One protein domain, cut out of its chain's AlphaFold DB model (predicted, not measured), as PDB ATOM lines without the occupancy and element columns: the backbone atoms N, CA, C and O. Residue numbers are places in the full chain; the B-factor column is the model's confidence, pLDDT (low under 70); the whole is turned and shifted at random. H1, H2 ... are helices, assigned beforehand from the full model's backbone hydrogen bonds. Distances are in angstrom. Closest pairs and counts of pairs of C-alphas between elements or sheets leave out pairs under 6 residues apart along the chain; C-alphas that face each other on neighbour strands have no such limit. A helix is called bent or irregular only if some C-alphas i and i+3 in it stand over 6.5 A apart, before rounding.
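Overview. This is residues 5 to 220 of the 549 residues of an uncharacterized protein of Thalassiosira oceanica (UniProt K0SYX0). A compact body of helices is built round the long H6, with H7 packed along it and H8 on H7, the hairpin of H9 and H10 packed on H6 as well, H2, H3, H4 and H5 placed round them, and the helix H1 as a long arm, of which residues 5 to 19 stick out from the body. A long link, residues 34 to 60, runs along the outside, and residues 205 to 220 form a tail that runs out and folds back. The printed part has 216 residues with ten named helices, H1 to H10 in that order along the chain, and no named strand; the class is all helix. The whole is compact, with a radius of gyration of the C-alphas of 18.4 A and spans of 68 by 46 by 31 A.

Along the chain. H1, residues 5 to 26, begins at C-alpha 5 (1.271, 1.871, 53.314) and is 31.6 A long. H2 is residues 29 to 33, H3 61 to 71, H4 85 to 94 and H5 97 to 101. H6, residues 103 to 134, measures 36.2 A and begins at C-alpha 103 (-38.337, -9.429, 41.568). It is irregular, with C-alphas 127 and 130 9.5 A apart, and has a kink of 122 degrees near residue 128. H7, residues 138 to 155, is 25.5 A long, and H8, residues 159 to 174, is 21.6 A long. H9 is residues 178 to 188; H10, residues 192 to 204, ends at C-alpha 204 (-38.758, -2.718, 4.081).

Arrangement. H6 is the hub, touching six other helices. H6, H7 and H9 form a bundle, three helices side by side. H6 and H7 are a hairpin at a shallow tilt of 28 degrees, opposite ways; their closest C-alphas, of Phe 110 and Ile 147, are 5.6 A apart. H7 and H8 are a hairpin at 27 degrees, with Cys 145 and Gly 170 closest at 5.3 A between C-alphas. H9 and H10 are a hairpin at 24 degrees; the closest C-alphas, of Arg 179 and Ala 201, are 5.0 A apart. H4 touches H7, closest at the C-alphas of Pro 85 and Met 142, 5.4 A. H2 touches H6, closest at the C-alphas of Ile 32 and Phe 116, 4.9 A. H5 and H6 touch only at the corner, closest at the C-alphas of Val 99 and Arg 106, 4.8 A. H1, with residues 21 to 25 alone, touches H3, about perpendicular at 79 degrees; the C-alphas of Leu 24 and Asn 67, their closest, are 5.3 A apart. H1 and H6 are apart. Every O i to N i+4 pair is within hydrogen-bond range in H1, H2, H3, H4, H5, H7 and H10; in H6 it is 23 of 28, in H8 10 of 12, in H9 6 of 7.

Size, cuts and confidence. The C-alphas of Lys 5 and Val 220, the two farthest apart, are 68.9 A apart. The printed part has no cut. The links H2 to H3 and H3 to H4 are long. Residues 35 to 54 and 220 are under pLDDT 70.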
ATOM      1  N   LYS A   5       1.087   2.469  54.648       95.12
ATOM      2  CA  LYS A   5       1.271   1.871  53.314       95.12
ATOM      3  C   LYS A   5       0.128   0.914  52.942       95.12
ATOM      4  O   LYS A   5      -0.366   0.962  51.817       95.12
ATOM      5  N   LYS A   6      -0.347   0.090  53.886       94.62
ATOM      6  CA  LYS A   6      -1.455  -0.861  53.667       94.62
ATOM      7  C   LYS A   6      -2.792  -0.138  53.491       94.62
ATOM      8  O   LYS A   6      -3.581  -0.532  52.635       94.62
ATOM      9  N   ALA A   7      -3.024   0.935  54.250       94.56
ATOM     10  CA  ALA A   7      -4.217   1.772  54.106       94.56
ATOM     11  C   ALA A   7      -4.259   2.470  52.734       94.56
ATOM     12  O   ALA A   7      -5.244   2.336  52.009       94.56
ATOM     13  N   ARG A   8      -3.150   3.103  52.320       95.81
ATOM     14  CA  ARG A   8      -3.034   3.752  51.001       95.81
ATOM     15  C   ARG A   8      -3.214   2.759  49.847       95.81
ATOM     16  O   ARG A   8      -3.879   3.070  48.864       95.81
ATOM     17  N   GLY A   9      -2.694   1.535  49.982       96.88
ATOM     18  CA  GLY A   9      -2.897   0.467  48.997       96.88
ATOM     19  C   GLY A   9      -4.368   0.074  48.814       96.88
ATOM     20  O   GLY A   9      -4.820  -0.096  47.681       96.88
ATOM     21  N   ARG A  10      -5.139  -0.016  49.908       95.44
ATOM     22  CA  ARG A  10      -6.588  -0.288  49.853       95.44
ATOM     23  C   ARG A  10      -7.353   0.855  49.187       95.44
ATOM     24  O   ARG A  10      -8.183   0.587  48.327       95.44
ATOM     25  N   GLN A  11      -7.020   2.102  49.523       96.31
ATOM     26  CA  GLN A  11      -7.633   3.283  48.912       96.31
ATOM     27  C   GLN A  11      -7.366   3.349  47.402       96.31
ATOM     28  O   GLN A  11      -8.288   3.570  46.623       96.31
ATOM     29  N   ASN A  12      -6.130   3.080  46.969       97.25
ATOM     30  CA  ASN A  12      -5.785   3.051  45.548       97.25
ATOM     31  C   ASN A  12      -6.525   1.934  44.796       97.25
ATOM     32  O   ASN A  12      -6.967   2.152  43.672       97.25
ATOM     33  N   ARG A  13      -6.681   0.749  45.406       96.69
ATOM     34  CA  ARG A  13      -7.455  -0.353  44.811       96.69
ATOM     35  C   ARG A  13      -8.936   0.010  44.686       96.69
ATOM     36  O   ARG A  13      -9.496  -0.175  43.614       96.69
ATOM     37  N   ALA A  14      -9.534   0.573  45.736       95.25
ATOM     38  CA  ALA A  14     -10.923   1.031  45.712       95.25
ATOM     39  C   ALA A  14     -11.144   2.120  44.650       95.25
ATOM     40  O   ALA A  14     -12.100   2.046  43.887       95.25
ATOM     41  N   LYS A  15     -10.216   3.080  44.531       97.38
ATOM     42  CA  LYS A  15     -10.269   4.118  43.494       97.38
ATOM     43  C   LYS A  15     -10.223   3.522  42.084       97.38
ATOM     44  O   LYS A  15     -11.017   3.923  41.245       97.38
ATOM     45  N   LYS A  16      -9.334   2.552  41.827       97.44
ATOM     46  CA  LYS A  16      -9.252   1.865  40.524       97.44
ATOM     47  C   LYS A  16     -10.541   1.117  40.183       97.44
ATOM     48  O   LYS A  16     -10.999   1.206  39.050       97.44
ATOM     49  N   GLU A  17     -11.135   0.423  41.152       95.12
ATOM     50  CA  GLU A  17     -12.391  -0.306  40.936       95.12
ATOM     51  C   GLU A  17     -13.569   0.645  40.678       95.12
ATOM     52  O   GLU A  17     -14.383   0.399  39.789       95.12
ATOM     53  N   ALA A  18     -13.618   1.778  41.387       93.75
ATOM     54  CA  ALA A  18     -14.612   2.822  41.151       93.75
ATOM     55  C   ALA A  18     -14.479   3.429  39.744       93.75
ATOM     56  O   ALA A  18     -15.479   3.563  39.042       93.75
ATOM     57  N   THR A  19     -13.254   3.732  39.295       97.00
ATOM     58  CA  THR A  19     -13.005   4.222  37.928       97.00
ATOM     59  C   THR A  19     -13.426   3.195  36.880       97.00
ATOM     60  O   THR A  19     -14.179   3.537  35.975       97.00
ATOM     61  N   ARG A  20     -13.041   1.923  37.043       96.06
ATOM     62  CA  ARG A  20     -13.456   0.842  36.136       96.06
ATOM     63  C   ARG A  20     -14.979   0.705  36.067       96.06
ATOM     64  O   ARG A  20     -15.545   0.520  34.996       96.06
ATOM     65  N   THR A  21     -15.654   0.808  37.208       95.62
ATOM     66  CA  THR A  21     -17.120   0.740  37.278       95.62
ATOM     67  C   THR A  21     -17.766   1.921  36.554       95.62
ATOM     68  O   THR A  21     -18.719   1.726  35.802       95.62
ATOM     69  N   ALA A  22     -17.227   3.132  36.725       95.81
ATOM     70  CA  ALA A  22     -17.691   4.324  36.019       95.81
ATOM     71  C   ALA A  22     -17.486   4.213  34.498       95.81
ATOM     72  O   ALA A  22     -18.389   4.550  33.735       95.81
ATOM     73  N   GLU A  23     -16.345   3.677  34.051       96.88
ATOM     74  CA  GLU A  23     -16.075   3.412  32.633       96.88
ATOM     75  C   GLU A  23     -17.100   2.436  32.041       96.88
ATOM     76  O   GLU A  23     -17.702   2.731  31.010       96.88
ATOM     77  N   LEU A  24     -17.382   1.317  32.720       97.25
ATOM     78  CA  LEU A  24     -18.381   0.341  32.265       97.25
ATOM     79  C   LEU A  24     -19.787   0.941  32.207       97.25
ATOM     80  O   LEU A  24     -20.536   0.685  31.263       97.25
ATOM     81  N   ARG A  25     -20.134   1.768  33.196       96.81
ATOM     82  CA  ARG A  25     -21.424   2.453  33.264       96.81
ATOM     83  C   ARG A  25     -21.593   3.462  32.126       96.81
ATOM     84  O   ARG A  25     -22.666   3.529  31.521       96.81
ATOM     85  N   SER A  26     -20.514   4.154  31.750       96.44
ATOM     86  CA  SER A  26     -20.508   5.115  30.639       96.44
ATOM     87  C   SER A  26     -20.876   4.499  29.277       96.44
ATOM     88  O   SER A  26     -21.341   5.213  28.389       96.44
ATOM     89  N   LEU A  27     -20.752   3.174  29.113       96.44
ATOM     90  CA  LEU A  27     -21.085   2.479  27.863       96.44
ATOM     91  C   LEU A  27     -22.593   2.342  27.615       96.44
ATOM     92  O   LEU A  27     -23.020   2.236  26.466       96.44
ATOM     93  N   TRP A  28     -23.418   2.331  28.665       96.88
ATOM     94  CA  TRP A  28     -24.855   2.066  28.533       96.88
ATOM     95  C   TRP A  28     -25.737   3.156  29.134       96.88
ATOM     96  O   TRP A  28     -26.785   3.471  28.566       96.88
ATOM     97  N   GLU A  29     -25.319   3.773  30.237       95.94
ATOM     98  CA  GLU A  29     -26.129   4.748  30.967       95.94
ATOM     99  C   GLU A  29     -26.489   5.990  30.127       95.94
ATOM    100  O   GLU A  29     -27.678   6.331  30.078       95.94
ATOM    101  N   PRO A  30     -25.564   6.615  29.365       95.12
ATOM    102  CA  PRO A  30     -25.911   7.736  28.490       95.12
ATOM    103  C   PRO A  30     -26.955   7.354  27.440       95.12
ATOM    104  O   PRO A  30     -27.859   8.132  27.143       95.12
ATOM    105  N   THR A  31     -26.886   6.127  26.913       93.88
ATOM    106  CA  THR A  31     -27.869   5.632  25.942       93.88
ATOM    107  C   THR A  31     -29.241   5.477  26.586       93.88
ATOM    108  O   THR A  31     -30.235   5.810  25.951       93.88
ATOM    109  N   ILE A  32     -29.329   5.042  27.847       93.25
ATOM    110  CA  ILE A  32     -30.598   4.957  28.587       93.25
ATOM    111  C   ILE A  32     -31.171   6.350  28.881       93.25
ATOM    112  O   ILE A  32     -32.376   6.567  28.713       93.25
ATOM    113  N   HIS A  33     -30.323   7.297  29.287       90.19
ATOM    114  CA  HIS A  33     -30.733   8.667  29.605       90.19
ATOM    115  C   HIS A  33     -30.956   9.558  28.396       90.19
ATOM    116  O   HIS A  33     -31.582  10.606  28.556       90.19
ATOM    117  N   SER A  34     -30.503   9.150  27.206       85.50
ATOM    118  CA  SER A  34     -30.792   9.844  25.957       85.50
ATOM    119  C   SER A  34     -32.303   9.871  25.729       85.50
ATOM    120  O   SER A  34     -32.899   9.011  25.083       85.50
ATOM    121  N   ASN A  35     -32.952  10.893  26.279       68.44
ATOM    122  CA  ASN A  35     -34.295  11.313  25.927       68.44
ATOM    123  C   ASN A  35     -34.158  12.071  24.611       68.44
ATOM    124  O   ASN A  35     -34.296  13.286  24.601       68.44
ATOM    125  N   ASN A  36     -33.740  11.342  23.569       56.47
ATOM    126  CA  ASN A  36     -33.295  11.808  22.260       56.47
ATOM    127  C   ASN A  36     -33.664  13.271  22.000       56.47
ATOM    128  O   ASN A  36     -34.744  13.572  21.496       56.47
ATOM    129  N   GLY A  37     -32.729  14.165  22.343       51.34
ATOM    130  CA  GLY A  37     -32.805  15.611  22.140       51.34
ATOM    131  C   GLY A  37     -32.779  16.022  20.667       51.34
ATOM    132  O   GLY A  37     -32.471  17.168  20.356       51.34
ATOM    133  N   VAL A  38     -33.122  15.105  19.756       54.62
ATOM    134  CA  VAL A  38     -33.495  15.414  18.379       54.62
ATOM    135  C   VAL A  38     -34.843  16.133  18.464       54.62
ATOM    136  O   VAL A  38     -35.910  15.525  18.349       54.62
ATOM    137  N   ARG A  39     -34.762  17.440  18.749       53.25
ATOM    138  CA  ARG A  39     -35.863  18.364  19.069       53.25
ATOM    139  C   ARG A  39     -37.026  18.339  18.068       53.25
ATOM    140  O   ARG A  39     -38.104  18.797  18.418       53.25
ATOM    141  N   ASN A  40     -36.850  17.755  16.881       54.22
ATOM    142  CA  ASN A  40     -37.780  17.941  15.768       54.22
ATOM    143  C   ASN A  40     -38.602  16.694  15.382       54.22
ATOM    144  O   ASN A  40     -39.574  16.836  14.652       54.22
ATOM    145  N   ALA A  41     -38.284  15.488  15.878       49.81
ATOM    146  CA  ALA A  41     -39.041  14.269  15.525       49.81
ATOM    147  C   ALA A  41     -39.454  13.399  16.726       49.81
ATOM    148  O   ALA A  41     -40.476  12.717  16.675       49.81
ATOM    149  N   ALA A  42     -38.701  13.437  17.831       46.88
ATOM    150  CA  ALA A  42     -38.977  12.623  19.021       46.88
ATOM    151  C   ALA A  42     -39.831  13.340  20.086       46.88
ATOM    152  O   ALA A  42     -40.294  12.696  21.030       46.88
ATOM    153  N   ALA A  43     -40.083  14.645  19.924       51.22
ATOM    154  CA  ALA A  43     -40.916  15.440  20.834       51.22
ATOM    155  C   ALA A  43     -42.378  14.949  20.908       51.22
ATOM    156  O   ALA A  43     -43.081  15.250  21.868       51.22
ATOM    157  N   SER A  44     -42.828  14.148  19.934       53.25
ATOM    158  CA  SER A  44     -44.198  13.630  19.850       53.25
ATOM    159  C   SER A  44     -44.412  12.261  20.504       53.25
ATOM    160  O   SER A  44     -45.551  11.791  20.558       53.25
ATOM    161  N   CYS A  45     -43.379  11.606  21.055       64.50
ATOM    162  CA  CYS A  45     -43.590  10.421  21.895       64.50
ATOM    163  C   CYS A  45     -44.090  10.861  23.283       64.50
ATOM    164  O   CYS A  45     -43.407  10.677  24.289       64.50
ATOM    165  N   GLY A  46     -45.272  11.485  23.310       56.28
ATOM    166  CA  GLY A  46     -45.924  12.080  24.480       56.28
ATOM    167  C   GLY A  46     -46.274  11.078  25.578       56.28
ATOM    168  O   GLY A  46     -46.516  11.474  26.714       56.28
ATOM    169  N   GLU A  47     -46.181   9.778  25.294       58.12
ATOM    170  CA  GLU A  47     -45.989   8.759  26.322       58.12
ATOM    171  C   GLU A  47     -44.552   8.878  26.860       58.12
ATOM    172  O   GLU A  47     -43.684   8.032  26.622       58.12
ATOM    173  N   ARG A  48     -44.290   9.955  27.620       55.91
ATOM    174  CA  ARG A  48     -43.290   9.905  28.685       55.91
ATOM    175  C   ARG A  48     -43.670   8.670  29.483       55.91
ATOM    176  O   ARG A  48     -44.682   8.683  30.177       55.91
ATOM    177  N   LEU A  49     -42.902   7.593  29.343       57.78
ATOM    178  CA  LEU A  49     -42.923   6.461  30.261       57.78
ATOM    179  C   LEU A  49     -42.560   7.014  31.647       57.78
ATOM    180  O   LEU A  49     -41.415   6.941  32.086       57.78
ATOM    181  N   ALA A  50     -43.543   7.629  32.306       53.97
ATOM    182  CA  ALA A  50     -43.442   8.250  33.619       53.97
ATOM    183  C   ALA A  50     -43.011   7.220  34.671       53.97
ATOM    184  O   ALA A  50     -42.413   7.570  35.680       53.97
ATOM    185  N   LEU A  51     -43.216   5.936  34.362       51.22
ATOM    186  CA  LEU A  51     -42.753   4.791  35.130       51.22
ATOM    187  C   LEU A  51     -41.235   4.755  35.360       51.22
ATOM    188  O   LEU A  51     -40.803   4.077  36.283       51.22
ATOM    189  N   ILE A  52     -40.414   5.471  34.579       52.66
ATOM    190  CA  ILE A  52     -38.959   5.481  34.789       52.66
ATOM    191  C   ILE A  52     -38.373   6.872  34.525       52.66
ATOM    192  O   ILE A  52     -37.405   7.037  33.788       52.66
ATOM    193  N   SER A  53     -38.909   7.907  35.169       60.66
ATOM    194  CA  SER A  53     -37.998   8.975  35.615       60.66
ATOM    195  C   SER A  53     -37.181   8.535  36.841       60.66
ATOM    196  O   SER A  53     -36.418   9.327  37.383       60.66
ATOM    197  N   ALA A  54     -37.353   7.274  37.268       65.88
ATOM    198  CA  ALA A  54     -36.616   6.635  38.338       65.88
ATOM    199  C   ALA A  54     -35.117   6.784  38.091       65.88
ATOM    200  O   ALA A  54     -34.568   6.311  37.092       65.88
ATOM    201  N   GLN A  55     -34.490   7.489  39.023       89.38
ATOM    202  CA  GLN A  55     -33.054   7.590  39.146       89.38
ATOM    203  C   GLN A  55     -32.481   6.173  39.144       89.38
ATOM    204  O   GLN A  55     -32.865   5.343  39.971       89.38
ATOM    205  N   ILE A  56     -31.613   5.874  38.175       93.44
ATOM    206  CA  ILE A  56     -30.947   4.576  38.120       93.44
ATOM    207  C   ILE A  56     -30.102   4.475  39.393       93.44
ATOM    208  O   ILE A  56     -29.286   5.374  39.624       93.44
ATOM    209  N   PRO A  57     -30.267   3.429  40.223       95.50
ATOM    210  CA  PRO A  57     -29.441   3.257  41.407       95.50
ATOM    211  C   PRO A  57     -27.953   3.347  41.057       95.50
ATOM    212  O   PRO A  57     -27.527   2.925  39.975       95.50
ATOM    213  N   GLN A  58     -27.157   3.928  41.953       94.81
ATOM    214  CA  GLN A  58     -25.705   4.009  41.752       94.81
ATOM    215  C   GLN A  58     -25.079   2.613  41.774       94.81
ATOM    216  O   GLN A  58     -24.241   2.289  40.935       94.81
ATOM    217  N   GLU A  59     -25.574   1.758  42.666       95.94
ATOM    218  CA  GLU A  59     -25.131   0.381  42.855       95.94
ATOM    219  C   GLU A  59     -26.342  -0.548  42.999       95.94
ATOM    220  O   GLU A  59     -27.453  -0.106  43.299       95.94
ATOM    221  N   GLY A  60     -26.126  -1.841  42.773       96.94
ATOM    222  CA  GLY A  60     -27.139  -2.882  42.937       96.94
ATOM    223  C   GLY A  60     -26.901  -4.064  41.995       96.94
ATOM    224  O   GLY A  60     -26.217  -3.897  40.983       96.94
ATOM    225  N   PRO A  61     -27.457  -5.254  42.283       97.88
ATOM    226  CA  PRO A  61     -27.319  -6.429  41.424       97.88
ATOM    227  C   PRO A  61     -27.673  -6.172  39.956       97.88
ATOM    228  O   PRO A  61     -26.909  -6.563  39.076       97.88
ATOM    229  N   ALA A  62     -28.770  -5.460  39.675       97.56
ATOM    230  CA  ALA A  62     -29.144  -5.116  38.304       97.56
ATOM    231  C   ALA A  62     -28.110  -4.207  37.614       97.56
ATOM    232  O   ALA A  62     -27.803  -4.398  36.440       97.56
ATOM    233  N   VAL A  63     -27.539  -3.236  38.336       97.38
ATOM    234  CA  VAL A  63     -26.502  -2.328  37.814       97.38
ATOM    235  C   VAL A  63     -25.199  -3.085  37.564       97.38
ATOM    236  O   VAL A  63     -24.599  -2.940  36.501       97.38
ATOM    237  N   SER A  64     -24.781  -3.932  38.505       97.94
ATOM    238  CA  SER A  64     -23.611  -4.800  38.354       97.94
ATOM    239  C   SER A  64     -23.775  -5.752  37.170       97.94
ATOM    240  O   SER A  64     -22.833  -5.939  36.402       97.94
ATOM    241  N   PHE A  65     -24.983  -6.280  36.967       98.31
ATOM    242  CA  PHE A  65     -25.323  -7.081  35.800       98.31
ATOM    243  C   PHE A  65     -25.200  -6.278  34.497       98.31
ATOM    244  O   PHE A  65     -24.546  -6.737  33.564       98.31
ATOM    245  N   MET A  66     -25.726  -5.050  34.434       98.19
ATOM    246  CA  MET A  66     -25.528  -4.174  33.271       98.19
ATOM    247  C   MET A  66     -24.036  -3.899  33.017       98.19
ATOM    248  O   MET A  66     -23.566  -4.050  31.893       98.19
ATOM    249  N   ASN A  67     -23.251  -3.585  34.049       98.06
ATOM    250  CA  ASN A  67     -21.804  -3.374  33.916       98.06
ATOM    251  C   ASN A  67     -21.064  -4.636  33.447       98.06
ATOM    252  O   ASN A  67     -20.123  -4.541  32.661       98.06
ATOM    253  N   PHE A  68     -21.506  -5.820  33.868       97.69
ATOM    254  CA  PHE A  68     -20.978  -7.083  33.364       97.69
ATOM    255  C   PHE A  68     -21.263  -7.271  31.871       97.69
ATOM    256  O   PHE A  68     -20.344  -7.594  31.117       97.69
ATOM    257  N   LEU A  69     -22.494  -7.004  31.414       97.38
ATOM    258  CA  LEU A  69     -22.826  -7.049  29.984       97.38
ATOM    259  C   LEU A  69     -21.998  -6.031  29.182       97.38
ATOM    260  O   LEU A  69     -21.539  -6.335  28.079       97.38
ATOM    261  N   ALA A  70     -21.743  -4.855  29.760       97.06
ATOM    262  CA  ALA A  70     -20.860  -3.846  29.185       97.06
ATOM    263  C   ALA A  70     -19.415  -4.351  29.064       97.06
ATOM    264  O   ALA A  70     -18.805  -4.214  28.009       97.06
ATOM    265  N   GLY A  71     -18.899  -5.020  30.099       96.50
ATOM    266  CA  GLY A  71     -17.573  -5.643  30.091       96.50
ATOM    267  C   GLY A  71     -17.442  -6.798  29.092       96.50
ATOM    268  O   GLY A  71     -16.345  -7.075  28.618       96.50
ATOM    269  N   LYS A  72     -18.558  -7.442  28.724       95.75
ATOM    270  CA  LYS A  72     -18.637  -8.419  27.623       95.75
ATOM    271  C   LYS A  72     -18.761  -7.766  26.238       95.75
ATOM    272  O   LYS A  72     -18.807  -8.475  25.239       95.75
ATOM    273  N   GLY A  73     -18.832  -6.436  26.168       95.75
ATOM    274  CA  GLY A  73     -18.967  -5.671  24.930       95.75
ATOM    275  C   GLY A  73     -20.364  -5.718  24.304       95.75
ATOM    276  O   GLY A  73     -20.535  -5.269  23.177       95.75
ATOM    277  N   ILE A  74     -21.389  -6.200  25.017       96.06
ATOM    278  CA  ILE A  74     -22.748  -6.372  24.462       96.06
ATOM    279  C   ILE A  74     -23.365  -5.038  24.015       96.06
ATOM    280  O   ILE A  74     -24.177  -5.003  23.097       96.06
ATOM    281  N   PHE A  75     -22.967  -3.924  24.629       96.06
ATOM    282  CA  PHE A  75     -23.465  -2.594  24.269       96.06
ATOM    283  C   PHE A  75     -22.662  -1.902  23.156       96.06
ATOM    284  O   PHE A  75     -23.081  -0.852  22.672       96.06
ATOM    285  N   GLY A  76     -21.529  -2.467  22.729       93.69
ATOM    286  CA  GLY A  76     -20.677  -1.887  21.692       93.69
ATOM    287  C   GLY A  76     -21.004  -2.437  20.305       93.69
ATOM    288  O   GLY A  76     -20.921  -3.639  20.095       93.69
ATOM    289  N   LYS A  77     -21.302  -1.578  19.319       88.62
ATOM    290  CA  LYS A  77     -21.614  -2.008  17.933       88.62
ATOM    291  C   LYS A  77     -20.515  -2.860  17.278       88.62
ATOM    292  O   LYS A  77     -20.815  -3.723  16.463       88.62
ATOM    293  N   ALA A  78     -19.252  -2.616  17.629       88.81
ATOM    294  CA  ALA A  78     -18.103  -3.293  17.027       88.81
ATOM    295  C   ALA A  78     -17.849  -4.704  17.590       88.81
ATOM    296  O   ALA A  78     -17.083  -5.473  17.006       88.81
ATOM    297  N   THR A  79     -18.458  -5.059  18.724       89.62
ATOM    298  CA  THR A  79     -18.178  -6.334  19.381       89.62
ATOM    299  C   THR A  79     -18.865  -7.473  18.639       89.62
ATOM    300  O   THR A  79     -20.090  -7.567  18.602       89.62
ATOM    301  N   LYS A  80     -18.060  -8.375  18.072       88.88
ATOM    302  CA  LYS A  80     -18.536  -9.653  17.543       88.88
ATOM    303  C   LYS A  80     -18.608 -10.653  18.686       88.88
ATOM    304  O   LYS A  80     -17.587 -11.122  19.178       88.88
ATOM    305  N   ILE A  81     -19.823 -10.957  19.110       86.88
ATOM    306  CA  ILE A  81     -20.064 -11.964  20.135       86.88
ATOM    307  C   ILE A  81     -19.949 -13.347  19.489       86.88
ATOM    308  O   ILE A  81     -20.709 -13.672  18.576       86.88
ATOM    309  N   THR A  82     -18.984 -14.141  19.948       88.75
ATOM    310  CA  THR A  82     -18.831 -15.546  19.564       88.75
ATOM    311  C   THR A  82     -19.695 -16.424  20.469       88.75
ATOM    312  O   THR A  82     -19.722 -16.240  21.683       88.75
ATOM    313  N   GLY A  83     -20.411 -17.382  19.880       88.88
ATOM    314  CA  GLY A  83     -21.265 -18.322  20.609       88.88
ATOM    315  C   GLY A  83     -22.766 -18.079  20.442       88.88
ATOM    316  O   GLY A  83     -23.218 -17.073  19.894       88.88
ATOM    317  N   GLY A  84     -23.553 -19.060  20.892       90.38
ATOM    318  CA  GLY A  84     -25.008 -19.015  20.809       90.38
ATOM    319  C   GLY A  84     -25.569 -17.931  21.733       90.38
ATOM    320  O   GLY A  84     -25.335 -17.988  22.943       90.38
ATOM    321  N   PRO A  85     -26.361 -16.969  21.229       90.94
ATOM    322  CA  PRO A  85     -26.754 -15.816  22.026       90.94
ATOM    323  C   PRO A  85     -27.606 -16.192  23.241       90.94
ATOM    324  O   PRO A  85     -27.492 -15.614  24.320       90.94
ATOM    325  N   VAL A  86     -28.429 -17.230  23.100       90.50
ATOM    326  CA  VAL A  86     -29.220 -17.760  24.210       90.50
ATOM    327  C   VAL A  86     -28.331 -18.357  25.302       90.50
ATOM    328  O   VAL A  86     -28.578 -18.110  26.478       90.50
ATOM    329  N   GLN A  87     -27.299 -19.116  24.930       93.00
ATOM    330  CA  GLN A  87     -26.384 -19.743  25.884       93.00
ATOM    331  C   GLN A  87     -25.633 -18.686  26.695       93.00
ATOM    332  O   GLN A  87     -25.656 -18.727  27.924       93.00
ATOM    333  N   LEU A  88     -25.096 -17.672  26.018       94.62
ATOM    334  CA  LEU A  88     -24.442 -16.541  26.674       94.62
ATOM    335  C   LEU A  88     -25.378 -15.791  27.627       94.62
ATOM    336  O   LEU A  88     -24.927 -15.293  28.657       94.62
ATOM    337  N   CYS A  89     -26.681 -15.720  27.330       95.44
ATOM    338  CA  CYS A  89     -27.654 -15.138  28.256       95.44
ATOM    339  C   CYS A  89     -27.790 -15.955  29.552       95.44
ATOM    340  O   CYS A  89     -27.851 -15.370  30.634       95.44
ATOM    341  N   PHE A  90     -27.811 -17.289  29.463       94.94
ATOM    342  CA  PHE A  90     -27.845 -18.160  30.645       94.94
ATOM    343  C   PHE A  90     -26.575 -18.042  31.478       94.94
ATOM    344  O   PHE A  90     -26.664 -17.840  32.688       94.94
ATOM    345  N   GLU A  91     -25.415 -18.117  30.829       96.12
ATOM    346  CA  GLU A  91     -24.115 -17.972  31.485       96.12
ATOM    347  C   GLU A  91     -24.020 -16.615  32.190       96.12
ATOM    348  O   GLU A  91     -23.703 -16.543  33.374       96.12
ATOM    349  N   SER A  92     -24.422 -15.538  31.511       96.69
ATOM    350  CA  SER A  92     -24.414 -14.192  32.088       96.69
ATOM    351  C   SER A  92     -25.298 -14.079  33.331       96.69
ATOM    352  O   SER A  92     -24.865 -13.508  34.323       96.69
ATOM    353  N   LEU A  93     -26.519 -14.627  33.310       96.31
ATOM    354  CA  LEU A  93     -27.416 -14.567  34.470       96.31
ATOM    355  C   LEU A  93     -26.993 -15.490  35.615       96.31
ATOM    356  O   LEU A  93     -27.314 -15.197  36.763       96.31
ATOM    357  N   SER A  94     -26.257 -16.569  35.332       96.06
ATOM    358  CA  SER A  94     -25.735 -17.460  36.376       96.06
ATOM    359  C   SER A  94     -24.760 -16.754  37.326       96.06
ATOM    360  O   SER A  94     -24.695 -17.095  38.504       96.06
ATOM    361  N   HIS A  95     -24.071 -15.711  36.847       97.38
ATOM    362  CA  HIS A  95     -23.183 -14.881  37.663       97.38
ATOM    363  C   HIS A  95     -23.922 -13.891  38.579       97.38
ATOM    364  O   HIS A  95     -23.290 -13.303  39.453       97.38
ATOM    365  N   PHE A  96     -25.231 -13.691  38.385       97.69
ATOM    366  CA  PHE A  96     -26.040 -12.714  39.124       97.69
ATOM    367  C   PHE A  96     -27.334 -13.355  39.646       97.69
ATOM    368  O   PHE A  96     -28.435 -12.972  39.224       97.69
ATOM    369  N   PRO A  97     -27.240 -14.335  40.566       96.88
ATOM    370  CA  PRO A  97     -28.410 -15.037  41.086       96.88
ATOM    371  C   PRO A  97     -29.412 -14.090  41.758       96.88
ATOM    372  O   PRO A  97     -30.614 -14.329  41.690       96.88
ATOM    373  N   GLU A  98     -28.965 -12.974  42.341       98.06
ATOM    374  CA  GLU A  98     -29.836 -11.982  42.976       98.06
ATOM    375  C   GLU A  98     -30.750 -11.270  41.976       98.06
ATOM    376  O   GLU A  98     -31.880 -10.938  42.328       98.06
ATOM    377  N   VAL A  99     -30.294 -11.068  40.733       97.69
ATOM    378  CA  VAL A  99     -31.126 -10.498  39.661       97.69
ATOM    379  C   VAL A  99     -32.242 -11.464  39.278       97.69
ATOM    380  O   VAL A  99     -33.326 -11.034  38.904       97.69
ATOM    381  N   VAL A 100     -32.008 -12.772  39.385       96.44
ATOM    382  CA  VAL A 100     -33.032 -13.789  39.112       96.44
ATOM    383  C   VAL A 100     -33.975 -13.953  40.307       96.44
ATOM    384  O   VAL A 100     -35.189 -14.037  40.115       96.44
ATOM    385  N   ALA A 101     -33.420 -13.971  41.522       96.19
ATOM    386  CA  ALA A 101     -34.133 -14.268  42.760       96.19
ATOM    387  C   ALA A 101     -35.001 -13.108  43.272       96.19
ATOM    388  O   ALA A 101     -36.042 -13.353  43.876       96.19
ATOM    389  N   LYS A 102     -34.587 -11.850  43.065       97.62
ATOM    390  CA  LYS A 102     -35.316 -10.674  43.560       97.62
ATOM    391  C   LYS A 102     -36.105 -10.020  42.435       97.62
ATOM    392  O   LYS A 102     -35.528  -9.450  41.512       97.62
ATOM    393  N   ASP A 103     -37.429 -10.012  42.563       97.25
ATOM    394  CA  ASP A 103     -38.337  -9.429  41.568       97.25
ATOM    395  C   ASP A 103     -38.046  -7.950  41.267       97.25
ATOM    396  O   ASP A 103     -38.167  -7.525  40.115       97.25
ATOM    397  N   SER A 104     -37.623  -7.169  42.268       96.69
ATOM    398  CA  SER A 104     -37.251  -5.758  42.101       96.69
ATOM    399  C   SER A 104     -36.013  -5.581  41.217       96.69
ATOM    400  O   SER A 104     -36.034  -4.778  40.287       96.69
ATOM    401  N   GLU A 105     -34.961  -6.368  41.459       97.56
ATOM    402  CA  GLU A 105     -33.720  -6.352  40.671       97.56
ATOM    403  C   GLU A 105     -33.961  -6.880  39.258       97.56
ATOM    404  O   GLU A 105     -33.515  -6.279  38.279       97.56
ATOM    405  N   ARG A 106     -34.737  -7.964  39.136       97.69
ATOM    406  CA  ARG A 106     -35.135  -8.535  37.846       97.69
ATOM    407  C   ARG A 106     -35.870  -7.516  36.990       97.69
ATOM    408  O   ARG A 106     -35.546  -7.337  35.815       97.69
ATOM    409  N   SER A 107     -36.855  -6.847  37.587       96.19
ATOM    410  CA  SER A 107     -37.656  -5.826  36.915       96.19
ATOM    411  C   SER A 107     -36.788  -4.641  36.512       96.19
ATOM    412  O   SER A 107     -36.874  -4.188  35.373       96.19
ATOM    413  N   LEU A 108     -35.900  -4.174  37.396       96.38
ATOM    414  CA  LEU A 108     -34.969  -3.092  37.086       96.38
ATOM    415  C   LEU A 108     -34.055  -3.454  35.904       96.38
ATOM    416  O   LEU A 108     -33.991  -2.692  34.942       96.38
ATOM    417  N   ALA A 109     -33.416  -4.627  35.915       97.50
ATOM    418  CA  ALA A 109     -32.577  -5.094  34.808       97.50
ATOM    419  C   ALA A 109     -33.365  -5.192  33.489       97.50
ATOM    420  O   ALA A 109     -32.919  -4.697  32.452       97.50
ATOM    421  N   PHE A 110     -34.571  -5.770  33.534       97.25
ATOM    422  CA  PHE A 110     -35.477  -5.863  32.389       97.25
ATOM    423  C   PHE A 110     -35.798  -4.481  31.800       97.25
ATOM    424  O   PHE A 110     -35.700  -4.279  30.587       97.25
ATOM    425  N   TYR A 111     -36.125  -3.509  32.651       95.75
ATOM    426  CA  TYR A 111     -36.435  -2.148  32.231       95.75
ATOM    427  C   TYR A 111     -35.225  -1.395  31.666       95.75
ATOM    428  O   TYR A 111     -35.365  -0.704  30.653       95.75
ATOM    429  N   LEU A 112     -34.043  -1.540  32.275       96.25
ATOM    430  CA  LEU A 112     -32.808  -0.921  31.786       96.25
ATOM    431  C   LEU A 112     -32.452  -1.437  30.384       96.25
ATOM    432  O   LEU A 112     -32.211  -0.636  29.479       96.25
ATOM    433  N   LEU A 113     -32.513  -2.755  30.171       97.44
ATOM    434  CA  LEU A 113     -32.273  -3.369  28.863       97.44
ATOM    435  C   LEU A 113     -33.293  -2.917  27.813       97.44
ATOM    436  O   LEU A 113     -32.908  -2.555  26.699       97.44
ATOM    437  N   LEU A 114     -34.586  -2.887  28.161       96.19
ATOM    438  CA  LEU A 114     -35.643  -2.414  27.263       96.19
ATOM    439  C   LEU A 114     -35.442  -0.955  26.843       96.19
ATOM    440  O   LEU A 114     -35.609  -0.612  25.671       96.19
ATOM    441  N   ARG A 115     -35.078  -0.085  27.789       94.19
ATOM    442  CA  ARG A 115     -34.836   1.331  27.502       94.19
ATOM    443  C   ARG A 115     -33.590   1.529  26.650       94.19
ATOM    444  O   ARG A 115     -33.641   2.307  25.698       94.19
ATOM    445  N   PHE A 116     -32.520   0.792  26.943       95.81
ATOM    446  CA  PHE A 116     -31.311   0.795  26.127       95.81
ATOM    447  C   PHE A 116     -31.635   0.410  24.678       95.81
ATOM    448  O   PHE A 116     -31.401   1.207  23.771       95.81
ATOM    449  N   VAL A 117     -32.254  -0.758  24.450       96.56
ATOM    450  CA  VAL A 117     -32.526  -1.241  23.083       96.56
ATOM    451  C   VAL A 117     -33.520  -0.348  22.337       96.56
ATOM    452  O   VAL A 117     -33.351  -0.118  21.143       96.56
ATOM    453  N   ARG A 118     -34.512   0.239  23.026       95.06
ATOM    454  CA  ARG A 118     -35.389   1.263  22.433       95.06
ATOM    455  C   ARG A 118     -34.578   2.434  21.893       95.06
ATOM    456  O   ARG A 118     -34.794   2.844  20.756       95.06
ATOM    457  N   ASN A 119     -33.693   2.994  22.712       94.25
ATOM    458  CA  ASN A 119     -32.951   4.193  22.344       94.25
ATOM    459  C   ASN A 119     -31.934   3.902  21.234       94.25
ATOM    460  O   ASN A 119     -31.818   4.711  20.317       94.25
ATOM    461  N   VAL A 120     -31.298   2.724  21.255       94.75
ATOM    462  CA  VAL A 120     -30.467   2.210  20.152       94.75
ATOM    463  C   VAL A 120     -31.276   2.119  18.860       94.75
ATOM    464  O   VAL A 120     -30.888   2.726  17.871       94.75
ATOM    465  N   PHE A 121     -32.438   1.456  18.869       95.50
ATOM    466  CA  PHE A 121     -33.276   1.326  17.674       95.50
ATOM    467  C   PHE A 121     -33.691   2.675  17.095       95.50
ATOM    468  O   PHE A 121     -33.543   2.897  15.898       95.50
ATOM    469  N   LEU A 122     -34.188   3.582  17.936       93.44
ATOM    470  CA  LEU A 122     -34.642   4.889  17.473       93.44
ATOM    471  C   LEU A 122     -33.482   5.729  16.932       93.44
ATOM    472  O   LEU A 122     -33.609   6.289  15.850       93.44
ATOM    473  N   ARG A 123     -32.351   5.793  17.646       93.31
ATOM    474  CA  ARG A 123     -31.177   6.563  17.213       93.31
ATOM    475  C   ARG A 123     -30.594   6.000  15.923       93.31
ATOM    476  O   ARG A 123     -30.416   6.738  14.962       93.31
ATOM    477  N   ASP A 124     -30.313   4.705  15.901       94.00
ATOM    478  CA  ASP A 124     -29.570   4.088  14.805       94.00
ATOM    479  C   ASP A 124     -30.413   4.026  13.527       94.00
ATOM    480  O   ASP A 124     -29.884   4.279  12.453       94.00
ATOM    481  N   SER A 125     -31.736   3.831  13.630       94.06
ATOM    482  CA  SER A 125     -32.629   3.911  12.462       94.06
ATOM    483  C   SER A 125     -32.649   5.293  11.798       94.06
ATOM    484  O   SER A 125     -32.823   5.387  10.588       94.06
ATOM    485  N   VAL A 126     -32.456   6.363  12.576       93.00
ATOM    486  CA  VAL A 126     -32.400   7.736  12.055       93.00
ATOM    487  C   VAL A 126     -31.040   8.014  11.423       93.00
ATOM    488  O   VAL A 126     -30.980   8.628  10.366       93.00
ATOM    489  N   VAL A 127     -29.958   7.557  12.059       92.94
ATOM    490  CA  VAL A 127     -28.585   7.770  11.571       92.94
ATOM    491  C   VAL A 127     -28.304   6.958  10.305       92.94
ATOM    492  O   VAL A 127     -27.675   7.459   9.382       92.94
ATOM    493  N   GLU A 128     -28.756   5.709  10.256       92.31
ATOM    494  CA  GLU A 128     -28.381   4.753   9.207       92.31
ATOM    495  C   GLU A 128     -29.460   4.607   8.115       92.31
ATOM    496  O   GLU A 128     -29.218   3.983   7.076       92.31
ATOM    497  N   GLY A 129     -30.651   5.178   8.328       94.19
ATOM    498  CA  GLY A 129     -31.747   5.188   7.361       94.19
ATOM    499  C   GLY A 129     -32.212   3.784   6.966       94.19
ATOM    500  O   GLY A 129     -32.391   2.903   7.807       94.19
ATOM    501  N   GLU A 130     -32.417   3.554   5.668       93.50
ATOM    502  CA  GLU A 130     -32.894   2.261   5.156       93.50
ATOM    503  C   GLU A 130     -31.870   1.130   5.322       93.50
ATOM    504  O   GLU A 130     -32.249  -0.021   5.545       93.50
ATOM    505  N   SER A 131     -30.571   1.451   5.300       94.06
ATOM    506  CA  SER A 131     -29.514   0.448   5.470       94.06
ATOM    507  C   SER A 131     -29.602  -0.255   6.828       94.06
ATOM    508  O   SER A 131     -29.305  -1.447   6.925       94.06
ATOM    509  N   TRP A 132     -30.103   0.448   7.855       94.19
ATOM    510  CA  TRP A 132     -30.307  -0.075   9.205       94.19
ATOM    511  C   TRP A 132     -31.043  -1.416   9.186       94.19
ATOM    512  O   TRP A 132     -30.624  -2.369   9.838       94.19
ATOM    513  N   PHE A 133     -32.105  -1.532   8.384       91.81
ATOM    514  CA  PHE A 133     -32.954  -2.723   8.316       91.81
ATOM    515  C   PHE A 133     -32.216  -4.000   7.888       91.81
ATOM    516  O   PHE A 133     -32.642  -5.098   8.259       91.81
ATOM    517  N   HIS A 134     -31.118  -3.854   7.144       89.62
ATOM    518  CA  HIS A 134     -30.329  -4.952   6.587       89.62
ATOM    519  C   HIS A 134     -29.042  -5.230   7.369       89.62
ATOM    520  O   HIS A 134     -28.366  -6.225   7.105       89.62
ATOM    521  N   GLN A 135     -28.706  -4.391   8.349       88.69
ATOM    522  CA  GLN A 135     -27.498  -4.572   9.140       88.69
ATOM    523  C   GLN A 135     -27.572  -5.763  10.097       88.69
ATOM    524  O   GLN A 135     -28.625  -6.154  10.615       88.69
ATOM    525  N   TYR A 136     -26.388  -6.298  10.380       84.81
ATOM    526  CA  TYR A 136     -26.186  -7.300  11.409       84.81
ATOM    527  C   TYR A 136     -26.558  -6.738  12.787       84.81
ATOM    528  O   TYR A 136     -26.145  -5.637  13.137       84.81
ATOM    529  N   HIS A 137     -27.352  -7.481  13.557       89.31
ATOM    530  CA  HIS A 137     -28.015  -6.974  14.766       89.31
ATOM    531  C   HIS A 137     -27.848  -7.926  15.963       89.31
ATOM    532  O   HIS A 137     -28.740  -8.071  16.801       89.31
ATOM    533  N   ASN A 138     -26.709  -8.626  16.029       90.62
ATOM    534  CA  ASN A 138     -26.444  -9.640  17.052       90.62
ATOM    535  C   ASN A 138     -26.530  -9.112  18.479       90.62
ATOM    536  O   ASN A 138     -27.028  -9.809  19.361       90.62
ATOM    537  N   ASN A 139     -26.046  -7.898  18.717       93.69
ATOM    538  CA  ASN A 139     -26.040  -7.314  20.053       93.69
ATOM    539  C   ASN A 139     -27.466  -7.004  20.506       93.69
ATOM    540  O   ASN A 139     -27.851  -7.286  21.640       93.69
ATOM    541  N   GLU A 140     -28.305  -6.519  19.596       95.12
ATOM    542  CA  GLU A 140     -29.715  -6.288  19.874       95.12
ATOM    543  C   GLU A 140     -30.487  -7.605  20.028       95.12
ATOM    544  O   GLU A 140     -31.358  -7.695  20.895       95.12
ATOM    545  N   VAL A 141     -30.138  -8.647  19.261       95.06
ATOM    546  CA  VAL A 141     -30.645 -10.019  19.456       95.06
ATOM    547  C   VAL A 141     -30.290 -10.533  20.847       95.06
ATOM    548  O   VAL A 141     -31.172 -11.017  21.553       95.06
ATOM    549  N   MET A 142     -29.033 -10.386  21.269       95.69
ATOM    550  CA  MET A 142     -28.560 -10.754  22.605       95.69
ATOM    551  C   MET A 142     -29.369 -10.069  23.701       95.69
ATOM    552  O   MET A 142     -29.879 -10.726  24.609       95.69
ATOM    553  N   ILE A 143     -29.553  -8.754  23.590       97.00
ATOM    554  CA  ILE A 143     -30.334  -7.981  24.554       97.00
ATOM    555  C   ILE A 143     -31.799  -8.447  24.561       97.00
ATOM    556  O   ILE A 143     -32.373  -8.638  25.633       97.00
ATOM    557  N   CYS A 144     -32.400  -8.718  23.398       97.75
ATOM    558  CA  CYS A 144     -33.763  -9.258  23.311       97.75
ATOM    559  C   CYS A 144     -33.883 -10.659  23.937       97.75
ATOM    560  O   CYS A 144     -34.858 -10.932  24.643       97.75
ATOM    561  N   CYS A 145     -32.896 -11.535  23.724       97.06
ATOM    562  CA  CYS A 145     -32.808 -12.841  24.377       97.06
ATOM    563  C   CYS A 145     -32.744 -12.694  25.901       97.06
ATOM    564  O   CYS A 145     -33.474 -13.391  26.608       97.06
ATOM    565  N   MET A 146     -31.942 -11.748  26.398       97.75
ATOM    566  CA  MET A 146     -31.805 -11.477  27.826       97.75
ATOM    567  C   MET A 146     -33.110 -10.971  28.449       97.75
ATOM    568  O   MET A 146     -33.545 -11.484  29.477       97.75
ATOM    569  N   ILE A 147     -33.776 -10.018  27.792       98.19
ATOM    570  CA  ILE A 147     -35.088  -9.493  28.203       98.19
ATOM    571  C   ILE A 147     -36.110 -10.633  28.288       98.19
ATOM    572  O   ILE A 147     -36.809 -10.768  29.291       98.19
ATOM    573  N   ASN A 148     -36.178 -11.479  27.255       97.94
ATOM    574  CA  ASN A 148     -37.090 -12.620  27.226       97.94
ATOM    575  C   ASN A 148     -36.778 -13.633  28.341       97.94
ATOM    576  O   ASN A 148     -37.692 -14.186  28.942       97.94
ATOM    577  N   LEU A 149     -35.500 -13.883  28.630       97.25
ATOM    578  CA  LEU A 149     -35.102 -14.798  29.695       97.25
ATOM    579  C   LEU A 149     -35.463 -14.253  31.085       97.25
ATOM    580  O   LEU A 149     -36.036 -14.991  31.883       97.25
ATOM    581  N   LEU A 150     -35.207 -12.970  31.357       97.81
ATOM    582  CA  LEU A 150     -35.615 -12.312  32.605       97.81
ATOM    583  C   LEU A 150     -37.138 -12.372  32.808       97.81
ATOM    584  O   LEU A 150     -37.606 -12.695  33.897       97.81
ATOM    585  N   GLU A 151     -37.917 -12.130  31.753       97.69
ATOM    586  CA  GLU A 151     -39.383 -12.226  31.787       97.69
ATOM    587  C   GLU A 151     -39.861 -13.654  32.089       97.69
ATOM    588  O   GLU A 151     -40.720 -13.866  32.950       97.69
ATOM    589  N   LEU A 152     -39.270 -14.656  31.429       97.44
ATOM    590  CA  LEU A 152     -39.595 -16.063  31.664       97.44
ATOM    591  C   LEU A 152     -39.234 -16.499  33.086       97.44
ATOM    592  O   LEU A 152     -40.028 -17.197  33.708       97.44
ATOM    593  N   ARG A 153     -38.096 -16.053  33.625       95.62
ATOM    594  CA  ARG A 153     -37.695 -16.325  35.015       95.62
ATOM    595  C   ARG A 153     -38.633 -15.701  36.045       95.62
ATOM    596  O   ARG A 153     -38.733 -16.223  37.144       95.62
ATOM    597  N   GLY A 154     -39.324 -14.617  35.693       94.94
ATOM    598  CA  GLY A 154     -40.371 -14.049  36.540       94.94
ATOM    599  C   GLY A 154     -41.743 -14.683  36.401       94.94
ATOM    600  O   GLY A 154     -42.600 -14.449  37.242       94.94
ATOM    601  N   THR A 155     -41.954 -15.475  35.353       97.12
ATOM    602  CA  THR A 155     -43.248 -16.111  35.077       97.12
ATOM    603  C   THR A 155     -43.263 -17.580  35.490       97.12
ATOM    604  O   THR A 155     -44.285 -18.086  35.944       97.12
ATOM    605  N   TYR A 156     -42.143 -18.281  35.308       97.06
ATOM    606  CA  TYR A 156     -42.019 -19.716  35.544       97.06
ATOM    607  C   TYR A 156     -41.050 -19.975  36.695       97.06
ATOM    608  O   TYR A 156     -39.905 -19.525  36.652       97.06
ATOM    609  N   SER A 157     -41.498 -20.743  37.689       93.31
ATOM    610  CA  SER A 157     -40.650 -21.242  38.776       93.31
ATOM    611  C   SER A 157     -39.656 -22.298  38.284       93.31
ATOM    612  O   SER A 157     -38.508 -22.307  38.723       93.31
ATOM    613  N   ASP A 158     -40.075 -23.155  37.347       95.94
ATOM    614  CA  ASP A 158     -39.232 -24.215  36.795       95.94
ATOM    615  C   ASP A 158     -38.160 -23.650  35.828       95.94
ATOM    616  O   ASP A 158     -38.495 -23.135  34.743       95.94
ATOM    617  N   PRO A 159     -36.857 -23.772  36.170       90.56
ATOM    618  CA  PRO A 159     -35.755 -23.315  35.328       90.56
ATOM    619  C   PRO A 159     -35.703 -24.006  33.958       90.56
ATOM    620  O   PRO A 159     -35.297 -23.373  32.978       90.56
ATOM    621  N   ILE A 160     -36.112 -25.273  33.860       94.81
ATOM    622  CA  ILE A 160     -36.060 -26.075  32.632       94.81
ATOM    623  C   ILE A 160     -37.110 -25.573  31.641       94.81
ATOM    624  O   ILE A 160     -36.804 -25.347  30.465       94.81
ATOM    625  N   VAL A 161     -38.335 -25.316  32.110       96.06
ATOM    626  CA  VAL A 161     -39.406 -24.741  31.280       96.06
ATOM    627  C   VAL A 161     -39.023 -23.346  30.793       96.06
ATOM    628  O   VAL A 161     -39.162 -23.055  29.596       96.06
ATOM    629  N   ALA A 162     -38.488 -22.498  31.678       94.94
ATOM    630  CA  ALA A 162     -37.978 -21.183  31.297       94.94
ATOM    631  C   ALA A 162     -36.870 -21.305  30.236       94.94
ATOM    632  O   ALA A 162     -36.906 -20.596  29.228       94.94
ATOM    633  N   ARG A 163     -35.939 -22.258  30.397       93.81
ATOM    634  CA  ARG A 163     -34.851 -22.515  29.443       93.81
ATOM    635  C   ARG A 163     -35.352 -22.927  28.068       93.81
ATOM    636  O   ARG A 163     -35.010 -22.277  27.080       93.81
ATOM    637  N   ARG A 164     -36.210 -23.945  27.988       95.44
ATOM    638  CA  ARG A 164     -36.774 -24.430  26.716       95.44
ATOM    639  C   ARG A 164     -37.530 -23.320  25.978       95.44
ATOM    640  O   ARG A 164     -37.372 -23.147  24.768       95.44
ATOM    641  N   ARG A 165     -38.316 -22.513  26.703       96.31
ATOM    642  CA  ARG A 165     -39.042 -21.367  26.126       96.31
ATOM    643  C   ARG A 165     -38.101 -20.249  25.677       96.31
ATOM    644  O   ARG A 165     -38.338 -19.659  24.622       96.31
ATOM    645  N   ALA A 166     -37.040 -19.981  26.433       95.12
ATOM    646  CA  ALA A 166     -36.039 -18.986  26.075       95.12
ATOM    647  C   ALA A 166     -35.290 -19.371  24.799       95.12
ATOM    648  O   ALA A 166     -35.194 -18.539  23.906       95.12
ATOM    649  N   VAL A 167     -34.858 -20.629  24.662       94.31
ATOM    650  CA  VAL A 167     -34.234 -21.150  23.432       94.31
ATOM    651  C   VAL A 167     -35.184 -21.021  22.245       94.31
ATOM    652  O   VAL A 167     -34.829 -20.446  21.220       94.31
ATOM    653  N   LYS A 168     -36.439 -21.458  22.402       93.19
ATOM    654  CA  LYS A 168     -37.441 -21.377  21.332       93.19
ATOM    655  C   LYS A 168     -37.693 -19.945  20.853       93.19
ATOM    656  O   LYS A 168     -37.919 -19.735  19.664       93.19
ATOM    657  N   THR A 169     -37.727 -18.970  21.757       93.31
ATOM    658  CA  THR A 169     -37.911 -17.560  21.385       93.31
ATOM    659  C   THR A 169     -36.614 -16.941  20.872       93.31
ATOM    660  O   THR A 169     -36.655 -16.216  19.887       93.31
ATOM    661  N   GLY A 170     -35.477 -17.266  21.482       92.62
ATOM    662  CA  GLY A 170     -34.166 -16.771  21.087       92.62
ATOM    663  C   GLY A 170     -33.796 -17.176  19.667       92.62
ATOM    664  O   GLY A 170     -33.416 -16.310  18.889       92.62
ATOM    665  N   ASN A 171     -34.033 -18.433  19.273       90.75
ATOM    666  CA  ASN A 171     -33.779 -18.892  17.902       90.75
ATOM    667  C   ASN A 171     -34.561 -18.069  16.862       90.75
ATOM    668  O   ASN A 171     -34.043 -17.796  15.786       90.75
ATOM    669  N   LYS A 172     -35.757 -17.561  17.208       91.06
ATOM    670  CA  LYS A 172     -36.514 -16.656  16.323       91.06
ATOM    671  C   LYS A 172     -35.841 -15.300  16.128       91.06
ATOM    672  O   LYS A 172     -36.122 -14.648  15.133       91.06
ATOM    673  N   PHE A 173     -35.030 -14.846  17.081       91.94
ATOM    674  CA  PHE A 173     -34.251 -13.618  16.936       91.94
ATOM    675  C   PHE A 173     -32.958 -13.872  16.170       91.94
ATOM    676  O   PHE A 173     -32.645 -13.092  15.284       91.94
ATOM    677  N   VAL A 174     -32.253 -14.970  16.464       90.12
ATOM    678  CA  VAL A 174     -30.999 -15.333  15.774       90.12
ATOM    679  C   VAL A 174     -31.213 -15.529  14.280       90.12
ATOM    680  O   VAL A 174     -30.438 -15.044  13.466       90.12
ATOM    681  N   GLU A 175     -32.276 -16.241  13.923       85.50
ATOM    682  CA  GLU A 175     -32.623 -16.531  12.530       85.50
ATOM    683  C   GLU A 175     -33.554 -15.473  11.924       85.50
ATOM    684  O   GLU A 175     -33.905 -15.546  10.743       85.50
ATOM    685  N   GLY A 176     -34.003 -14.529  12.751       83.38
ATOM    686  CA  GLY A 176     -34.892 -13.451  12.361       83.38
ATOM    687  C   GLY A 176     -34.140 -12.278  11.750       83.38
ATOM    688  O   GLY A 176     -32.931 -12.293  11.524       83.38
ATOM    689  N   ASN A 177     -34.889 -11.218  11.478       88.44
ATOM    690  CA  ASN A 177     -34.331  -9.937  11.066       88.44
ATOM    691  C   ASN A 177     -34.787  -8.821  12.016       88.44
ATOM    692  O   ASN A 177     -35.566  -9.050  12.950       88.44
ATOM    693  N   ARG A 178     -34.352  -7.583  11.748       93.25
ATOM    694  CA  ARG A 178     -34.703  -6.420  12.577       93.25
ATOM    695  C   ARG A 178     -36.212  -6.238  12.777       93.25
ATOM    696  O   ARG A 178     -36.636  -5.728  13.809       93.25
ATOM    697  N   ARG A 179     -37.062  -6.691  11.849       94.69
ATOM    698  CA  ARG A 179     -38.524  -6.630  12.014       94.69
ATOM    699  C   ARG A 179     -38.983  -7.365  13.271       94.69
ATOM    700  O   ARG A 179     -39.854  -6.857  13.978       94.69
ATOM    701  N   ASP A 180     -38.435  -8.547  13.548       94.19
ATOM    702  CA  ASP A 180     -38.867  -9.381  14.670       94.19
ATOM    703  C   ASP A 180     -38.336  -8.868  16.013       94.19
ATOM    704  O   ASP A 180     -39.083  -8.874  16.998       94.19
ATOM    705  N   THR A 181     -37.111  -8.338  16.052       95.81
ATOM    706  CA  THR A 181     -36.556  -7.705  17.261       95.81
ATOM    707  C   THR A 181     -37.277  -6.396  17.592       95.81
ATOM    708  O   THR A 181     -37.703  -6.195  18.731       95.81
ATOM    709  N   VAL A 182     -37.558  -5.543  16.602       96.62
ATOM    710  CA  VAL A 182     -38.347  -4.316  16.817       96.62
ATOM    711  C   VAL A 182     -39.764  -4.654  17.257       96.62
ATOM    712  O   VAL A 182     -40.269  -4.061  18.209       96.62
ATOM    713  N   LYS A 183     -40.409  -5.647  16.631       96.44
ATOM    714  CA  LYS A 183     -41.725  -6.136  17.062       96.44
ATOM    715  C   LYS A 183     -41.706  -6.603  18.515       96.44
ATOM    716  O   LYS A 183     -42.667  -6.356  19.243       96.44
ATOM    717  N   PHE A 184     -40.655  -7.308  18.924       96.94
ATOM    718  CA  PHE A 184     -40.504  -7.804  20.286       96.94
ATOM    719  C   PHE A 184     -40.443  -6.662  21.307       96.94
ATOM    720  O   PHE A 184     -41.168  -6.712  22.306       96.94
ATOM    721  N   VAL A 185     -39.653  -5.622  21.028       97.12
ATOM    722  CA  VAL A 185     -39.507  -4.447  21.904       97.12
ATOM    723  C   VAL A 185     -40.770  -3.576  21.880       97.12
ATOM    724  O   VAL A 185     -41.286  -3.214  22.935       97.12
ATOM    725  N   ALA A 186     -41.346  -3.315  20.702       96.19
ATOM    726  CA  ALA A 186     -42.564  -2.512  20.532       96.19
ATOM    727  C   ALA A 186     -43.805  -3.116  21.215       96.19
ATOM    728  O   ALA A 186     -44.767  -2.406  21.498       96.19
ATOM    729  N   LYS A 187     -43.810  -4.432  21.465       96.06
ATOM    730  CA  LYS A 187     -44.865  -5.101  22.240       96.06
ATOM    731  C   LYS A 187     -44.741  -4.897  23.750       96.06
ATOM    732  O   LYS A 187     -45.750  -5.012  24.436       96.06
ATOM    733  N   ARG A 188     -43.531  -4.651  24.255       95.12
ATOM    734  CA  ARG A 188     -43.239  -4.500  25.693       95.12
ATOM    735  C   ARG A 188     -43.192  -3.049  26.134       95.12
ATOM    736  O   ARG A 188     -43.450  -2.756  27.294       95.12
ATOM    737  N   LEU A 189     -42.879  -2.147  25.210       92.56
ATOM    738  CA  LEU A 189     -42.872  -0.716  25.456       92.56
ATOM    739  C   LEU A 189     -44.015  -0.056  24.680       92.56
ATOM    740  O   LEU A 189     -43.983  -0.075  23.445       92.56
ATOM    741  N   PRO A 190     -45.004   0.556  25.362       89.38
ATOM    742  CA  PRO A 190     -45.999   1.397  24.711       89.38
ATOM    743  C   PRO A 190     -45.300   2.668  24.217       89.38
ATOM    744  O   PRO A 190     -45.150   3.647  24.931       89.38
ATOM    745  N   CYS A 191     -44.740   2.595  23.013       90.00
ATOM    746  CA  CYS A 191     -44.037   3.697  22.377       90.00
ATOM    747  C   CYS A 191     -44.489   3.773  20.925       90.00
ATOM    748  O   CYS A 191     -44.260   2.851  20.136       90.00
ATOM    749  N   THR A 192     -45.133   4.880  20.568       91.69
ATOM    750  CA  THR A 192     -45.600   5.145  19.202       91.69
ATOM    751  C   THR A 192     -44.445   5.127  18.202       91.69
ATOM    752  O   THR A 192     -44.564   4.470  17.173       91.69
ATOM    753  N   CYS A 193     -43.283   5.698  18.541       92.69
ATOM    754  CA  CYS A 193     -42.100   5.662  17.675       92.69
ATOM    755  C   CYS A 193     -41.641   4.233  17.353       92.69
ATOM    756  O   CYS A 193     -41.336   3.931  16.205       92.69
ATOM    757  N   LEU A 194     -41.637   3.323  18.336       94.69
ATOM    758  CA  LEU A 194     -41.297   1.917  18.095       94.69
ATOM    759  C   LEU A 194     -42.360   1.198  17.257       94.69
ATOM    760  O   LEU A 194     -42.025   0.327  16.453       94.69
ATOM    761  N   LYS A 195     -43.642   1.552  17.416       95.75
ATOM    762  CA  LYS A 195     -44.727   1.024  16.573       95.75
ATOM    763  C   LYS A 195     -44.574   1.486  15.122       95.75
ATOM    764  O   LYS A 195     -44.739   0.660  14.224       95.75
ATOM    765  N   GLU A 196     -44.225   2.750  14.893       95.56
ATOM    766  CA  GLU A 196     -43.948   3.280  13.553       95.56
ATOM    767  C   GLU A 196     -42.680   2.671  12.953       95.56
ATOM    768  O   GLU A 196     -42.714   2.198  11.817       95.56
ATOM    769  N   LEU A 197     -41.606   2.530  13.735       95.56
ATOM    770  CA  LEU A 197     -40.396   1.838  13.290       95.56
ATOM    771  C   LEU A 197     -40.682   0.375  12.925       95.56
ATOM    772  O   LEU A 197     -40.211  -0.119  11.905       95.56
ATOM    773  N   HIS A 198     -41.519  -0.324  13.698       96.75
ATOM    774  CA  HIS A 198     -41.973  -1.669  13.342       96.75
ATOM    775  C   HIS A 198     -42.815  -1.666  12.056       96.75
ATOM    776  O   HIS A 198     -42.669  -2.568  11.231       96.75
ATOM    777  N   ARG A 199     -43.698  -0.678  11.848       96.75
ATOM    778  CA  ARG A 199     -44.461  -0.534  10.597       96.75
ATOM    779  C   ARG A 199     -43.527  -0.338   9.402       96.75
ATOM    780  O   ARG A 199     -43.729  -1.032   8.410       96.75
ATOM    781  N   ALA A 200     -42.508   0.510   9.524       95.62
ATOM    782  CA  ALA A 200     -41.471   0.694   8.511       95.62
ATOM    783  C   ALA A 200     -40.686  -0.605   8.260       95.62
ATOM    784  O   ALA A 200     -40.615  -1.068   7.126       95.62
ATOM    785  N   ALA A 201     -40.230  -1.289   9.317       95.19
ATOM    786  CA  ALA A 201     -39.517  -2.565   9.204       95.19
ATOM    787  C   ALA A 201     -40.339  -3.650   8.487       95.19
ATOM    788  O   ALA A 201     -39.789  -4.460   7.751       95.19
ATOM    789  N   ARG A 202     -41.667  -3.679   8.677       95.50
ATOM    790  CA  ARG A 202     -42.552  -4.611   7.956       95.50
ATOM    791  C   ARG A 202     -42.651  -4.322   6.459       95.50
ATOM    792  O   ARG A 202     -42.909  -5.268   5.720       95.50
ATOM    793  N   LYS A 203     -42.524  -3.055   6.053       95.50
ATOM    794  CA  LYS A 203     -42.549  -2.634   4.645       95.50
ATOM    795  C   LYS A 203     -41.210  -2.925   3.967       95.50
ATOM    796  O   LYS A 203     -41.213  -3.471   2.876       95.50
ATOM    797  N   ASN A 204     -40.105  -2.626   4.651       93.31
ATOM    798  CA  ASN A 204     -38.758  -2.718   4.081       93.31
ATOM    799  C   ASN A 204     -38.135  -4.113   4.185       93.31
ATOM    800  O   ASN A 204     -37.263  -4.456   3.396       93.31
ATOM    801  N   VAL A 205     -38.569  -4.940   5.144       92.19
ATOM    802  CA  VAL A 205     -37.997  -6.276   5.342       92.19
ATOM    803  C   VAL A 205     -39.071  -7.352   5.285       92.19
ATOM    804  O   VAL A 205     -40.022  -7.400   6.083       92.19
ATOM    805  N   ALA A 206     -38.880  -8.283   4.349       90.31
ATOM    806  CA  ALA A 206     -39.659  -9.507   4.278       90.31
ATOM    807  C   ALA A 206     -39.566 -10.279   5.600       90.31
ATOM    808  O   ALA A 206     -38.587 -10.186   6.339       90.31
ATOM    809  N   LYS A 207     -40.599 -11.052   5.936       88.56
ATOM    810  CA  LYS A 207     -40.513 -11.919   7.110       88.56
ATOM    811  C   LYS A 207     -39.567 -13.074   6.786       88.56
ATOM    812  O   LYS A 207     -39.865 -13.866   5.895       88.56
ATOM    813  N   VAL A 208     -38.474 -13.178   7.533       86.69
ATOM    814  CA  VAL A 208     -37.531 -14.292   7.430       86.69
ATOM    815  C   VAL A 208     -37.726 -15.190   8.643       86.69
ATOM    816  O   VAL A 208     -37.914 -14.715   9.759       86.69
ATOM    817  N   GLY A 209     -37.744 -16.494   8.416       81.75
ATOM    818  CA  GLY A 209     -37.657 -17.483   9.476       81.75
ATOM    819  C   GLY A 209     -37.012 -18.739   8.927       81.75
ATOM    820  O   GLY A 209     -37.266 -19.114   7.780       81.75
ATOM    821  N   THR A 210     -36.191 -19.389   9.735       85.00
ATOM    822  CA  THR A 210     -35.608 -20.681   9.394       85.00
ATOM    823  C   THR A 210     -36.356 -21.765  10.163       85.00
ATOM    824  O   THR A 210     -36.954 -21.532  11.214       85.00
ATOM    825  N   CYS A 211     -36.470 -22.947   9.567       81.31
ATOM    826  CA  CYS A 211     -36.995 -24.107  10.272       81.31
ATOM    827  C   CYS A 211     -35.820 -24.877  10.872       81.31
ATOM    828  O   CYS A 211     -35.030 -25.417  10.108       81.31
ATOM    829  N   ASN A 212     -35.736 -24.987  12.201       75.31
ATOM    830  CA  ASN A 212     -34.627 -25.694  12.861       75.31
ATOM    831  C   ASN A 212     -34.465 -27.151  12.389       75.31
ATOM    832  O   ASN A 212     -33.360 -27.668  12.419       75.31
ATOM    833  N   GLY A 213     -35.549 -27.813  11.965       83.25
ATOM    834  CA  GLY A 213     -35.490 -29.211  11.529       83.25
ATOM    835  C   GLY A 213     -34.860 -29.398  10.149       83.25
ATOM    836  O   GLY A 213     -34.066 -30.307   9.958       83.25
ATOM    837  N   CYS A 214     -35.199 -28.547   9.176       87.44
ATOM    838  CA  CYS A 214     -34.726 -28.709   7.794       87.44
ATOM    839  C   CYS A 214     -33.800 -27.593   7.305       87.44
ATOM    840  O   CYS A 214     -33.428 -27.591   6.135       87.44
ATOM    841  N   LEU A 215     -33.496 -26.608   8.154       84.00
ATOM    842  CA  LEU A 215     -32.689 -25.412   7.878       84.00
ATOM    843  C   LEU A 215     -33.155 -24.571   6.675       84.00
ATOM    844  O   LEU A 215     -32.526 -23.576   6.314       84.00
ATOM    845  N   LYS A 216     -34.295 -24.913   6.060       86.94
ATOM    846  CA  LYS A 216     -34.863 -24.156   4.946       86.94
ATOM    847  C   LYS A 216     -35.392 -22.824   5.464       86.94
ATOM    848  O   LYS A 216     -36.239 -22.782   6.364       86.94
ATOM    849  N   ARG A 217     -34.928 -21.736   4.844       80.81
ATOM    850  CA  ARG A 217     -35.497 -20.400   5.027       80.81
ATOM    851  C   ARG A 217     -36.908 -20.391   4.452       80.81
ATOM    852  O   ARG A 217     -37.103 -20.517   3.247       80.81
ATOM    853  N   ARG A 218     -37.906 -20.240   5.316       75.94
ATOM    854  CA  ARG A 218     -39.291 -20.012   4.908       75.94
ATOM    855  C   ARG A 218     -39.485 -18.511   4.758       75.94
ATOM    856  O   ARG A 218     -39.836 -17.821   5.715       75.94
ATOM    857  N   GLY A 219     -39.245 -18.010   3.550       72.81
ATOM    858  CA  GLY A 219     -39.770 -16.711   3.155       72.81
ATOM    859  C   GLY A 219     -41.289 -16.816   3.153       72.81
ATOM    860  O   GLY A 219     -41.861 -17.490   2.301       72.81
ATOM    861  N   VAL A 220     -41.959 -16.213   4.135       68.00
ATOM    862  CA  VAL A 220     -43.405 -16.021   4.006       68.00
ATOM    863  C   VAL A 220     -43.545 -14.928   2.965       68.00
ATOM    864  O   VAL A 220     -43.286 -13.767   3.285       68.00
TER     865      VAL A 220